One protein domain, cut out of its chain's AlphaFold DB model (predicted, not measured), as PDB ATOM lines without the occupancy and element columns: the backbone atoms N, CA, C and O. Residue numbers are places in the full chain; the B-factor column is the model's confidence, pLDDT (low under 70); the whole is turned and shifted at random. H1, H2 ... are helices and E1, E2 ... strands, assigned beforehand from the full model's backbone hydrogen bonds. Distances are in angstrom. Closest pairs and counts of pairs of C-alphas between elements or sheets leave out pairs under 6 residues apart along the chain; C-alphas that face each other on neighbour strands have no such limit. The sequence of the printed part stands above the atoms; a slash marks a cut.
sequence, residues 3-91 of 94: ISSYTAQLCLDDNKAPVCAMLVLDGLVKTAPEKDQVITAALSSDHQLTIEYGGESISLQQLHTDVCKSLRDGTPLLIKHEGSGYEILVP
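AT A GLANCE: This is residues 3 to 91 of the 94 residues of an uncharacterized protein of Pseudomonas sp. DP16D-R1 (UniProt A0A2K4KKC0). Two sheets stand partly face to face with their strands crossed, a strongly twisted one of E1, E2, E6 and E7 and a smaller one of E3, E4 and E5; they come near each other along E7 and E3 and lie farther apart between E1 and E5. The short helix H1 caps one end of the space between them, and the long link of residues 25 to 38 runs across the other end. The printed part has 89 residues, with seven named strands and one named helix in the order E1 E2 E3 E4 E5 H1 E6 E7, and its class is mostly strand. The larger sheet runs E1 E2 E6 E7 and is mixed; the smaller runs E3 E4 E5 and is antiparallel. The whole is compact, with a radius of gyration of the C-alphas of 12.1 A and spans of 31 by 29 by 21 A.

IN THESE COORDINATES: Find C-alpha 7 at (-39.480, 25.428, 3.667), where E1, residues 7 to 12, begins; it runs 15.3 A. E2, residues 18 to 24, is the longest strand at 18.8 A. In the same sheet look for E6, residues 77 to 81, and E7, residues 86 to 90, which ends at C-alpha 90 at (-32.813, 20.663, 17.968). The other sheet holds E3, residues 39 to 43, E4, residues 49 to 53, and E5, residues 56 to 60. H1, residues 65 to 72, begins at C-alpha 65 at (-26.559, 25.073, 0.500) and runs 10.4 A.

HOW THE PARTS SIT: Begin with E2 and E6, parallel at 33 degrees, where N 22 and O 78 are 2.8 A apart. E1 and E2 form an antiparallel hairpin, with N 9 and O 21 at 2.9 A. E6 and E7 form another, with N 79 and O 88 at 2.9 A. E3, E4 and E5 are a meander, each strand the antiparallel neighbour of the one before; look at N 42 and O 50, 2.8 A, and N 51 and O 58, 2.8 A. Between the sheets, the closest C-alphas of E3 and E7 are those of Ala 41 and Val 90, 6.5 A apart, while E1 and E5 are apart. H1 is on the larger sheet at a height of 9.1 A, over E1 and E2; the closest C-alphas of H1 and E2 are those of Val 67 and Cys 20, 6.4 A. It runs slantwise to the strands, at 57 degrees to E1 on the local plane. With residues 68 to 72 it only grazes the smaller sheet. In H1 every O i to N i+4 pair is within hydrogen-bond range.

THE WHOLE: The C-alphas farthest apart are those of Lys 16 and Gly 55, 32.2 A. The printed part has no cut. The link from E2 to E3 is long, with 14 residues; the other links are tight. Mean pLDDT of the printed part is 77.4, and it is under 70 at residues 3 to 6, 25 to 33, 35 and 82 to 85.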
ATOM      1  N   ILE A   3     -39.803  13.862   2.290       58.12
ATOM      2  CA  ILE A   3     -40.593  15.085   2.169       58.12
ATOM      3  C   ILE A   3     -40.001  15.944   1.049       58.12
ATOM      4  O   ILE A   3     -38.890  16.453   1.174       58.12
ATOM      5  N   SER A   4     -40.758  16.123  -0.035       54.38
ATOM      6  CA  SER A   4     -40.335  16.916  -1.203       54.38
ATOM      7  C   SER A   4     -40.760  18.389  -1.144       54.38
ATOM      8  O   SER A   4     -40.365  19.168  -2.003       54.38
ATOM      9  N   SER A   5     -41.598  18.771  -0.175       59.38
ATOM     10  CA  SER A   5     -42.149  20.126  -0.047       59.38
ATOM     11  C   SER A   5     -42.014  20.617   1.391       59.38
ATOM     12  O   SER A   5     -42.932  20.483   2.191       59.38
ATOM     13  N   TYR A   6     -40.860  21.176   1.727       68.12
ATOM     14  CA  TYR A   6     -40.611  21.841   3.005       68.12
ATOM     15  C   TYR A   6     -40.039  23.232   2.741       68.12
ATOM     16  O   TYR A   6     -39.503  23.503   1.665       68.12
ATOM     17  N   THR A   7     -40.143  24.123   3.723       71.00
ATOM     18  CA  THR A   7     -39.480  25.428   3.667       71.00
ATOM     19  C   THR A   7     -38.442  25.483   4.773       71.00
ATOM     20  O   THR A   7     -38.776  25.382   5.950       71.00
ATOM     21  N   ALA A   8     -37.174  25.615   4.392       74.12
ATOM     22  CA  ALA A   8     -36.070  25.833   5.316       74.12
ATOM     23  C   ALA A   8     -35.438  27.193   5.017       74.12
ATOM     24  O   ALA A   8     -35.120  27.490   3.865       74.12
ATOM     25  N   GLN A   9     -35.265  28.016   6.045       81.00
ATOM     26  CA  GLN A   9     -34.670  29.340   5.922       81.00
ATOM     27  C   GLN A   9     -33.808  29.674   7.134       81.00
ATOM     28  O   GLN A   9     -34.068  29.238   8.255       81.00
ATOM     29  N   LEU A  10     -32.781  30.483   6.899       81.44
ATOM     30  CA  LEU A  10     -32.000  31.076   7.974       81.44
ATOM     31  C   LEU A  10     -32.805  32.215   8.588       81.44
ATOM     32  O   LEU A  10     -33.281  33.102   7.879       81.44
ATOM     33  N   CYS A  11     -32.960  32.193   9.902       82.88
ATOM     34  CA  CYS A  11     -33.649  33.242  10.636       82.88
ATOM     35  C   CYS A  11     -32.987  33.458  11.996       82.88
ATOM     36  O   CYS A  11     -31.970  32.841  12.315       82.88
ATOM     37  N   LEU A  12     -33.546  34.378  12.772       79.69
ATOM     38  CA  LEU A  12     -33.120  34.630  14.137       79.69
ATOM     39  C   LEU A  12     -34.194  34.106  15.092       79.69
ATOM     40  O   LEU A  12     -35.382  34.275  14.812       79.69
ATOM     41  N   ASP A  13     -33.780  33.485  16.194       79.25
ATOM     42  CA  ASP A  13     -34.691  33.172  17.298       79.25
ATOM     43  C   ASP A  13     -35.080  34.444  18.079       79.25
ATOM     44  O   ASP A  13     -34.604  35.553  17.800       79.25
ATOM     45  N   ASP A  14     -35.923  34.286  19.103       77.25
ATOM     46  CA  ASP A  14     -36.353  35.389  19.974       77.25
ATOM     47  C   ASP A  14     -35.182  36.076  20.706       77.25
ATOM     48  O   ASP A  14     -35.274  37.244  21.092       77.25
ATOM     49  N   ASN A  15     -34.048  35.383  20.849       80.31
ATOM     50  CA  ASN A  15     -32.819  35.902  21.447       80.31
ATOM     51  C   ASN A  15     -31.870  36.539  20.421       80.31
ATOM     52  O   ASN A  15     -30.762  36.945  20.781       80.31
ATOM     53  N   LYS A  16     -32.290  36.666  19.156       79.44
ATOM     54  CA  LYS A  16     -31.471  37.132  18.026       79.44
ATOM     55  C   LYS A  16     -30.276  36.226  17.709       79.44
ATOM     56  O   LYS A  16     -29.326  36.677  17.066       79.44
ATOM     57  N   ALA A  17     -30.305  34.972  18.144       81.62
ATOM     58  CA  ALA A  17     -29.331  33.968  17.754       81.62
ATOM     59  C   ALA A  17     -29.690  33.412  16.366       81.62
ATOM     60  O   ALA A  17     -30.872  33.228  16.068       81.62
ATOM     61  N   PRO A  18     -28.700  33.147  15.496       81.69
ATOM     62  CA  PRO A  18     -28.959  32.507  14.215       81.69
ATOM     63  C   PRO A  18     -29.505  31.098  14.441       81.69
ATOM     64  O   PRO A  18     -28.928  30.320  15.199       81.69
ATOM     65  N   VAL A  19     -30.608  30.779  13.768       84.25
ATOM     66  CA  VAL A  19     -31.223  29.450  13.765       84.25
ATOM     67  C   VAL A  19     -31.688  29.090  12.358       84.25
ATOM     68  O   VAL A  19     -32.155  29.933  11.583       84.25
ATOM     69  N   CYS A  20     -31.585  27.813  12.014       84.50
ATOM     70  CA  CYS A  20     -32.156  27.289  10.781       84.50
ATOM     71  C   CYS A  20     -33.622  26.950  11.051       84.50
ATOM     72  O   CYS A  20     -33.905  25.886  11.597       84.50
ATOM     73  N   ALA A  21     -34.557  27.839  10.706       80.00
ATOM     74  CA  ALA A  21     -35.974  27.527  10.839       80.00
ATOM     75  C   ALA A  21     -36.429  26.635   9.702       80.00
ATOM     76  O   ALA A  21     -36.259  26.941   8.519       80.00
ATOM     77  N   MET A  22     -37.073  25.551  10.092       77.88
ATOM     78  CA  MET A  22     -37.690  24.616   9.194       77.88
ATOM     79  C   MET A  22     -39.169  24.519   9.516       77.88
ATOM     80  O   MET A  22     -39.567  24.131  10.613       77.88
ATOM     81  N   LEU A  23     -39.967  24.877   8.522       71.56
ATOM     82  CA  LEU A  23     -41.407  24.787   8.572       71.56
ATOM     83  C   LEU A  23     -41.819  23.419   8.031       71.56
ATOM     84  O   LEU A  23     -41.638  23.119   6.844       71.56
ATOM     85  N   VAL A  24     -42.351  22.581   8.914       70.12
ATOM     86  CA  VAL A  24     -42.984  21.322   8.529       70.12
ATOM     87  C   VAL A  24     -44.449  21.634   8.240       70.12
ATOM     88  O   VAL A  24     -45.223  21.886   9.159       70.12
ATOM     89  N   LEU A  25     -44.802  21.674   6.954       58.91
ATOM     90  CA  LEU A  25     -46.172  21.917   6.503       58.91
ATOM     91  C   LEU A  25     -47.066  20.720   6.857       58.91
ATOM     92  O   LEU A  25     -46.702  19.564   6.597       58.91
ATOM     93  N   ASP A  26     -48.248  20.997   7.412       53.69
ATOM     94  CA  ASP A  26     -49.255  19.975   7.700       53.69
ATOM     95  C   ASP A  26     -49.595  19.155   6.451       53.69
ATOM     96  O   ASP A  26     -49.802  19.682   5.357       53.69
ATOM     97  N   GLY A  27     -49.657  17.833   6.627       51.16
ATOM     98  CA  GLY A  27     -49.924  16.865   5.559       51.16
ATOM     99  C   GLY A  27     -48.719  16.010   5.159       51.16
ATOM    100  O   GLY A  27     -48.902  14.968   4.530       51.16
ATOM    101  N   LEU A  28     -47.504  16.389   5.567       53.78
ATOM    102  CA  LEU A  28     -46.297  15.565   5.397       53.78
ATOM    103  C   LEU A  28     -45.949  14.739   6.634       53.78
ATOM    104  O   LEU A  28     -45.287  13.710   6.528       53.78
ATOM    105  N   VAL A  29     -46.436  15.177   7.786       56.53
ATOM    106  CA  VAL A  29     -46.307  14.492   9.061       56.53
ATOM    107  C   VAL A  29     -47.705  14.384   9.649       56.53
ATOM    108  O   VAL A  29     -48.415  15.379   9.753       56.53
ATOM    109  N   LYS A  30     -48.134  13.166   9.990       55.91
ATOM    110  CA  LYS A  30     -49.458  12.939  10.596       55.91
ATOM    111  C   LYS A  30     -49.534  13.403  12.052       55.91
ATOM    112  O   LYS A  30     -50.634  13.586  12.567       55.91
ATOM    113  N   THR A  31     -48.384  13.554  12.697       58.66
ATOM    114  CA  THR A  31     -48.233  13.743  14.135       58.66
ATOM    115  C   THR A  31     -47.093  14.708  14.428       58.66
ATOM    116  O   THR A  31     -45.930  14.408  14.170       58.66
ATOM    117  N   ALA A  32     -47.423  15.876  14.979       64.56
ATOM    118  CA  ALA A  32     -46.413  16.751  15.560       64.56
ATOM    119  C   ALA A  32     -45.691  16.021  16.711       64.56
ATOM    120  O   ALA A  32     -46.321  15.191  17.377       64.56
ATOM    121  N   PRO A  33     -44.413  16.337  16.980       67.75
ATOM    122  CA  PRO A  33     -43.719  15.767  18.121       67.75
ATOM    123  C   PRO A  33     -44.431  16.107  19.437       67.75
ATOM    124  O   PRO A  33     -44.934  17.219  19.618       67.75
ATOM    125  N   GLU A  34     -44.477  15.157  20.370       73.19
ATOM    126  CA  GLU A  34     -45.060  15.397  21.696       73.19
ATOM    127  C   GLU A  34     -44.126  16.245  22.578       73.19
ATOM    128  O   GLU A  34     -42.913  16.297  22.369       73.19
ATOM    129  N   LYS A  35     -44.690  16.899  23.605       65.12
ATOM    130  CA  LYS A  35     -43.997  17.903  24.436       65.12
ATOM    131  C   LYS A  35     -42.725  17.401  25.147       65.12
ATOM    132  O   LYS A  35     -41.880  18.221  25.480       65.12
ATOM    133  N   ASP A  36     -42.540  16.098  25.307       72.19
ATOM    134  CA  ASP A  36     -41.363  15.501  25.957       72.19
ATOM    135  C   ASP A  36     -40.673  14.456  25.064       72.19
ATOM    136  O   ASP A  36     -39.886  13.622  25.521       72.19
ATOM    137  N   GLN A  37     -40.997  14.463  23.773       76.44
ATOM    138  CA  GLN A  37     -40.452  13.511  22.828       76.44
ATOM    139  C   GLN A  37     -39.010  13.873  22.482       76.44
ATOM    140  O   GLN A  37     -38.693  15.017  22.161       76.44
ATOM    141  N   VAL A  38     -38.129  12.876  22.528       82.00
ATOM    142  CA  VAL A  38     -36.750  13.051  22.073       82.00
ATOM    143  C   VAL A  38     -36.768  13.237  20.564       82.00
ATOM    144  O   VAL A  38     -37.237  12.357  19.838       82.00
ATOM    145  N   ILE A  39     -36.244  14.376  20.118       84.25
ATOM    146  CA  ILE A  39     -36.031  14.675  18.708       84.25
ATOM    147  C   ILE A  39     -34.536  14.714  18.446       84.25
ATOM    148  O   ILE A  39     -33.792  15.415  19.136       84.25
ATOM    149  N   THR A  40     -34.099  13.979  17.436       87.19
ATOM    150  CA  THR A  40     -32.728  14.022  16.935       87.19
ATOM    151  C   THR A  40     -32.730  14.557  15.514       87.19
ATOM    152  O   THR A  40     -33.653  14.306  14.741       87.19
ATOM    153  N   ALA A  41     -31.703  15.325  15.166       88.19
ATOM    154  CA  ALA A  41     -31.495  15.819  13.815       88.19
ATOM    155  C   ALA A  41     -30.047  15.543  13.406       88.19
ATOM    156  O   ALA A  41     -29.119  15.904  14.126       88.19
ATOM    157  N   ALA A  42     -29.859  14.907  12.255       89.06
ATOM    158  CA  ALA A  42     -28.557  14.545  11.717       89.06
ATOM    159  C   ALA A  42     -28.434  15.019  10.269       89.06
ATOM    160  O   ALA A  42     -29.287  14.713   9.435       89.06
ATOM    161  N   LEU A  43     -27.376  15.767   9.961       88.38
ATOM    162  CA  LEU A  43     -27.079  16.238   8.614       88.38
ATOM    163  C   LEU A  43     -25.968  15.390   8.003       88.38
ATOM    164  O   LEU A  43     -24.823  15.457   8.432       88.38
ATOM    165  N   SER A  44     -26.289  14.656   6.943       86.88
ATOM    166  CA  SER A  44     -25.313  13.824   6.248       86.88
ATOM    167  C   SER A  44     -24.363  14.626   5.348       86.88
ATOM    168  O   SER A  44     -24.600  15.780   4.956       86.88
ATOM    169  N   SER A  45     -23.277  13.967   4.941       82.50
ATOM    170  CA  SER A  45     -22.328  14.445   3.929       82.50
ATOM    171  C   SER A  45     -23.011  14.871   2.626       82.50
ATOM    172  O   SER A  45     -22.597  15.858   2.015       82.50
ATOM    173  N   ASP A  46     -24.100  14.188   2.265       82.94
ATOM    174  CA  ASP A  46     -24.858  14.366   1.022       82.94
ATOM    175  C   ASP A  46     -25.925  15.471   1.115       82.94
ATOM    176  O   ASP A  46     -26.840  15.532   0.295       82.94
ATOM    177  N   HIS A  47     -25.827  16.353   2.119       81.56
ATOM    178  CA  HIS A  47     -26.781  17.445   2.359       81.56
ATOM    179  C   HIS A  47     -28.211  16.951   2.622       81.56
ATOM    180  O   HIS A  47     -29.181  17.655   2.338       81.56
ATOM    181  N   GLN A  48     -28.343  15.739   3.163       84.94
ATOM    182  CA  GLN A  48     -29.616  15.192   3.604       84.94
ATOM    183  C   GLN A  48     -29.746  15.398   5.110       84.94
ATOM    184  O   GLN A  48     -28.907  14.929   5.876       84.94
ATOM    185  N   LEU A  49     -30.798  16.095   5.531       85.94
ATOM    186  CA  LEU A  49     -31.139  16.246   6.942       85.94
ATOM    187  C   LEU A  49     -32.156  15.168   7.304       85.94
ATOM    188  O   LEU A  49     -33.248  15.122   6.734       85.94
ATOM    189  N   THR A  50     -31.793  14.310   8.246       87.50
ATOM    190  CA  THR A  50     -32.689  13.319   8.831       87.50
ATOM    191  C   THR A  50     -33.105  13.788  10.214       87.50
ATOM    192  O   THR A  50     -32.260  14.161  11.021       87.50
ATOM    193  N   ILE A  51     -34.403  13.778  10.481       85.69
ATOM    194  CA  ILE A  51     -34.993  14.146  11.764       85.69
ATOM    195  C   ILE A  51     -35.786  12.948  12.258       85.69
ATOM    196  O   ILE A  51     -36.632  12.433  11.527       85.69
ATOM    197  N   GLU A  52     -35.530  12.515  13.484       85.25
ATOM    198  CA  GLU A  52     -36.210  11.371  14.083       85.25
ATOM    199  C   GLU A  52     -36.889  11.776  15.384       85.25
ATOM    200  O   GLU A  52     -36.304  12.466  16.219       85.25
ATOM    201  N   TYR A  53     -38.132  11.340  15.557       83.81
ATOM    202  CA  TYR A  53     -38.895  11.504  16.790       83.81
ATOM    203  C   TYR A  53     -40.022  10.477  16.827       83.81
ATOM    204  O   TYR A  53     -40.612  10.147  15.802       83.81
ATOM    205  N   GLY A  54     -40.324   9.927  18.003       75.69
ATOM    206  CA  GLY A  54     -41.505   9.068  18.169       75.69
ATOM    207  C   GLY A  54     -41.543   7.784  17.343       75.69
ATOM    208  O   GLY A  54     -42.615   7.214  17.169       75.69
ATOM    209  N   GLY A  55     -40.400   7.335  16.819       75.06
ATOM    210  CA  GLY A  55     -40.331   6.225  15.866       75.06
ATOM    211  C   GLY A  55     -40.643   6.619  14.416       75.06
ATOM    212  O   GLY A  55     -40.593   5.763  13.534       75.06
ATOM    213  N   GLU A  56     -40.923   7.894  14.148       77.69
ATOM    214  CA  GLU A  56     -40.969   8.461  12.807       77.69
ATOM    215  C   GLU A  56     -39.589   8.996  12.412       77.69
ATOM    216  O   GLU A  56     -38.839   9.531  13.229       77.69
ATOM    217  N   SER A  57     -39.257   8.847  11.129       79.88
ATOM    218  CA  SER A  57     -38.048   9.406  10.531       79.88
ATOM    219  C   SER A  57     -38.421  10.195   9.282       79.88
ATOM    220  O   SER A  57     -39.062   9.693   8.339       79.88
ATOM    221  N   ILE A  58     -38.028  11.460   9.299       79.75
ATOM    222  CA  ILE A  58     -38.184  12.418   8.219       79.75
ATOM    223  C   ILE A  58     -36.828  12.604   7.576       79.75
ATOM    224  O   ILE A  58     -35.865  12.971   8.233       79.75
ATOM    225  N   SER A  59     -36.765  12.387   6.271       80.56
ATOM    226  CA  SER A  59     -35.578  12.680   5.481       80.56
ATOM    227  C   SER A  59     -35.881  13.805   4.510       80.56
ATOM    228  O   SER A  59     -36.811  13.711   3.703       80.56
ATOM    229  N   LEU A  60     -35.069  14.849   4.585       77.44
ATOM    230  CA  LEU A  60     -35.157  16.037   3.758       77.44
ATOM    231  C   LEU A  60     -33.976  16.020   2.813       77.44
ATOM    232  O   LEU A  60     -32.818  16.061   3.226       77.44
ATOM    233  N   GLN A  61     -34.289  15.922   1.532       76.44
ATOM    234  CA  GLN A  61     -33.300  15.976   0.471       76.44
ATOM    235  C   GLN A  61     -33.284  17.384  -0.122       76.44
ATOM    236  O   GLN A  61     -34.266  18.119  -0.016       76.44
ATOM    237  N   GLN A  62     -32.172  17.753  -0.758       74.25
ATOM    238  CA  GLN A  62     -32.016  19.041  -1.447       74.25
ATOM    239  C   GLN A  62     -32.121  20.270  -0.529       74.25
ATOM    240  O   GLN A  62     -32.674  21.294  -0.932       74.25
ATOM    241  N   LEU A  63     -31.584  20.198   0.697       77.69
ATOM    242  CA  LEU A  63     -31.495  21.397   1.531       77.69
ATOM    243  C   LEU A  63     -30.672  22.469   0.822       77.69
ATOM    244  O   LEU A  63     -29.649  22.186   0.192       77.69
ATOM    245  N   HIS A  64     -31.121  23.714   0.956       81.12
ATOM    246  CA  HIS A  64     -30.401  24.854   0.415       81.12
ATOM    247  C   HIS A  64     -28.979  24.891   0.988       81.12
ATOM    248  O   HIS A  64     -28.784  24.726   2.195       81.12
ATOM    249  N   THR A  65     -27.984  25.137   0.134       81.56
ATOM    250  CA  THR A  65     -26.559  25.073   0.500       81.56
ATOM    251  C   THR A  65     -26.225  25.936   1.718       81.56
ATOM    252  O   THR A  65     -25.456  25.511   2.577       81.56
ATOM    253  N   ASP A  66     -26.844  27.111   1.839       84.44
ATOM    254  CA  ASP A  66     -26.635  28.020   2.974       84.44
ATOM    255  C   ASP A  66     -27.182  27.470   4.299       84.44
ATOM    256  O   ASP A  66     -26.577  27.670   5.355       84.44
ATOM    257  N   VAL A  67     -28.295  26.730   4.249       84.31
ATOM    258  CA  VAL A  67     -28.864  26.048   5.420       84.31
ATOM    259  C   VAL A  67     -27.948  24.900   5.827       84.31
ATOM    260  O   VAL A  67     -27.552  24.825   6.985       84.31
ATOM    261  N   CYS A  68     -27.525  24.064   4.873       84.06
ATOM    262  CA  CYS A  68     -26.553  22.996   5.128       84.06
ATOM    263  C   CYS A  68     -25.269  23.526   5.755       84.06
ATOM    264  O   CYS A  68     -24.766  22.949   6.715       84.06
ATOM    265  N   LYS A  69     -24.739  24.628   5.220       86.88
ATOM    266  CA  LYS A  69     -23.534  25.260   5.745       86.88
ATOM    267  C   LYS A  69     -23.745  25.744   7.178       86.88
ATOM    268  O   LYS A  69     -22.956  25.397   8.042       86.88
ATOM    269  N   SER A  70     -24.836  26.455   7.444       86.75
ATOM    270  CA  SER A  70     -25.124  26.971   8.787       86.75
ATOM    271  C   SER A  70     -25.298  25.844   9.809       86.75
ATOM    272  O   SER A  70     -24.744  25.920  10.905       86.75
ATOM    273  N   LEU A  71     -25.999  24.767   9.440       86.81
ATOM    274  CA  LEU A  71     -26.132  23.570  10.275       86.81
ATOM    275  C   LEU A  71     -24.768  22.908  10.547       86.81
ATOM    276  O   LEU A  71     -24.493  22.529  11.681       86.81
ATOM    277  N   ARG A  72     -23.884  22.824   9.539       86.69
ATOM    278  CA  ARG A  72     -22.494  22.347   9.707       86.69
ATOM    279  C   ARG A  72     -21.655  23.239  10.608       86.69
ATOM    280  O   ARG A  72     -20.827  22.729  11.354       86.69
ATOM    281  N   ASP A  73     -21.901  24.541  10.569       87.81
ATOM    282  CA  ASP A  73     -21.226  25.530  11.410       87.81
ATOM    283  C   ASP A  73     -21.738  25.506  12.871       87.81
ATOM    284  O   ASP A  73     -21.285  26.293  13.701       87.81
ATOM    285  N   GLY A  74     -22.657  24.590  13.208       84.69
ATOM    286  CA  GLY A  74     -23.189  24.396  14.560       84.69
ATOM    287  C   GLY A  74     -24.449  25.206  14.860       84.69
ATOM    288  O   GLY A  74     -24.867  25.287  16.016       84.69
ATOM    289  N   THR A  75     -25.068  25.804  13.840       87.69
ATOM    290  CA  THR A  75     -26.354  26.494  13.993       87.69
ATOM    291  C   THR A  75     -27.441  25.466  14.318       87.69
ATOM    292  O   THR A  75     -27.579  24.485  13.581       87.69
ATOM    293  N   PRO A  76     -28.236  25.656  15.385       87.25
ATOM    294  CA  PRO A  76     -29.300  24.722  15.721       87.25
ATOM    295  C   PRO A  76     -30.450  24.799  14.708       87.25
ATOM    296  O   PRO A  76     -30.702  25.833  14.076       87.25
ATOM    297  N   LEU A  77     -31.173  23.691  14.580       87.38
ATOM    298  CA  LEU A  77     -32.368  23.585  13.755       87.38
ATOM    299  C   LEU A  77     -33.595  23.922  14.600       87.38
ATOM    300  O   LEU A  77     -33.862  23.265  15.600       87.38
ATOM    301  N   LEU A  78     -34.363  24.920  14.185       86.69
ATOM    302  CA  LEU A  78     -35.659  25.237  14.768       86.69
ATOM    303  C   LEU A  78     -36.747  24.543  13.948       86.69
ATOM    304  O   LEU A  78     -37.007  24.924  12.810       86.69
ATOM    305  N   ILE A  79     -37.384  23.528  14.519       81.56
ATOM    306  CA  ILE A  79     -38.506  22.834  13.888       81.56
ATOM    307  C   ILE A  79     -39.786  23.548  14.302       81.56
ATOM    308  O   ILE A  79     -40.086  23.621  15.493       81.56
ATOM    309  N   LYS A  80     -40.533  24.058  13.321       78.62
ATOM    310  CA  LYS A  80     -41.850  24.670  13.509       78.62
ATOM    311  C   LYS A  80     -42.915  23.828  12.821       78.62
ATOM    312  O   LYS A  80     -42.795  23.526  11.633       78.62
ATOM    313  N   HIS A  81     -43.957  23.477  13.562       75.31
ATOM    314  CA  HIS A  81     -45.125  22.769  13.053       75.31
ATOM    315  C   HIS A  81     -46.344  23.700  13.108       75.31
ATOM    316  O   HIS A  81     -46.844  24.003  14.193       75.31
ATOM    317  N   GLU A  82     -46.808  24.179  11.947       66.50
ATOM    318  CA  GLU A  82     -47.835  25.236  11.878       66.50
ATOM    319  C   GLU A  82     -49.171  24.814  12.501       66.50
ATOM    320  O   GLU A  82     -49.734  25.565  13.296       66.50
ATOM    321  N   GLY A  83     -49.661  23.603  12.223       64.38
ATOM    322  CA  GLY A  83     -50.987  23.158  12.663       64.38
ATOM    323  C   GLY A  83     -51.127  22.904  14.154       64.38
ATOM    324  O   GLY A  83     -52.244  22.882  14.666       64.38
ATOM    325  N   SER A  84     -50.015  22.734  14.869       66.12
ATOM    326  CA  SER A  84     -50.013  22.548  16.326       66.12
ATOM    327  C   SER A  84     -49.397  23.721  17.086       66.12
ATOM    328  O   SER A  84     -49.469  23.739  18.314       66.12
ATOM    329  N   GLY A  85     -48.790  24.690  16.388       69.25
ATOM    330  CA  GLY A  85     -48.005  25.759  17.009       69.25
ATOM    331  C   GLY A  85     -46.792  25.240  17.788       69.25
ATOM    332  O   GLY A  85     -46.316  25.910  18.703       69.25
ATOM    333  N   TYR A  86     -46.327  24.027  17.480       75.56
ATOM    334  CA  TYR A  86     -45.193  23.412  18.156       75.56
ATOM    335  C   TYR A  86     -43.884  23.953  17.582       75.56
ATOM    336  O   TYR A  86     -43.673  23.923  16.367       75.56
ATOM    337  N   GLU A  87     -43.000  24.411  18.465       79.94
ATOM    338  CA  GLU A  87     -41.673  24.898  18.113       79.94
ATOM    339  C   GLU A  87     -40.624  24.288  19.041       79.94
ATOM    340  O   GLU A  87     -40.787  24.285  20.264       79.94
ATOM    341  N   ILE A  88     -39.534  23.779  18.467       81.31
ATOM    342  CA  ILE A  88     -38.421  23.219  19.236       81.31
ATOM    343  C   ILE A  88     -37.081  23.454  18.547       81.31
ATOM    344  O   ILE A  88     -36.947  23.314  17.330       81.31
ATOM    345  N   LEU A  89     -36.076  23.784  19.353       85.75
ATOM    346  CA  LEU A  89     -34.685  23.849  18.930       85.75
ATOM    347  C   LEU A  89     -34.024  22.486  19.112       85.75
ATOM    348  O   LEU A  89     -33.969  21.954  20.219       85.75
ATOM    349  N   VAL A  90     -33.491  21.954  18.020       85.25
ATOM    350  CA  VAL A  90     -32.813  20.663  17.968       85.25
ATOM    351  C   VAL A  90     -31.366  20.893  17.528       85.25
ATOM    352  O   VAL A  90     -31.130  21.475  16.462       85.25
ATOM    353  N   PRO A  91     -30.370  20.468  18.322       86.31
ATOM    354  CA  PRO A  91     -28.985  20.477  17.876       86.31
ATOM    355  C   PRO A  91     -28.812  19.469  16.737       86.31
ATOM    356  O   PRO A  91     -29.301  18.342  16.818       86.31
TER     357      PRO A  91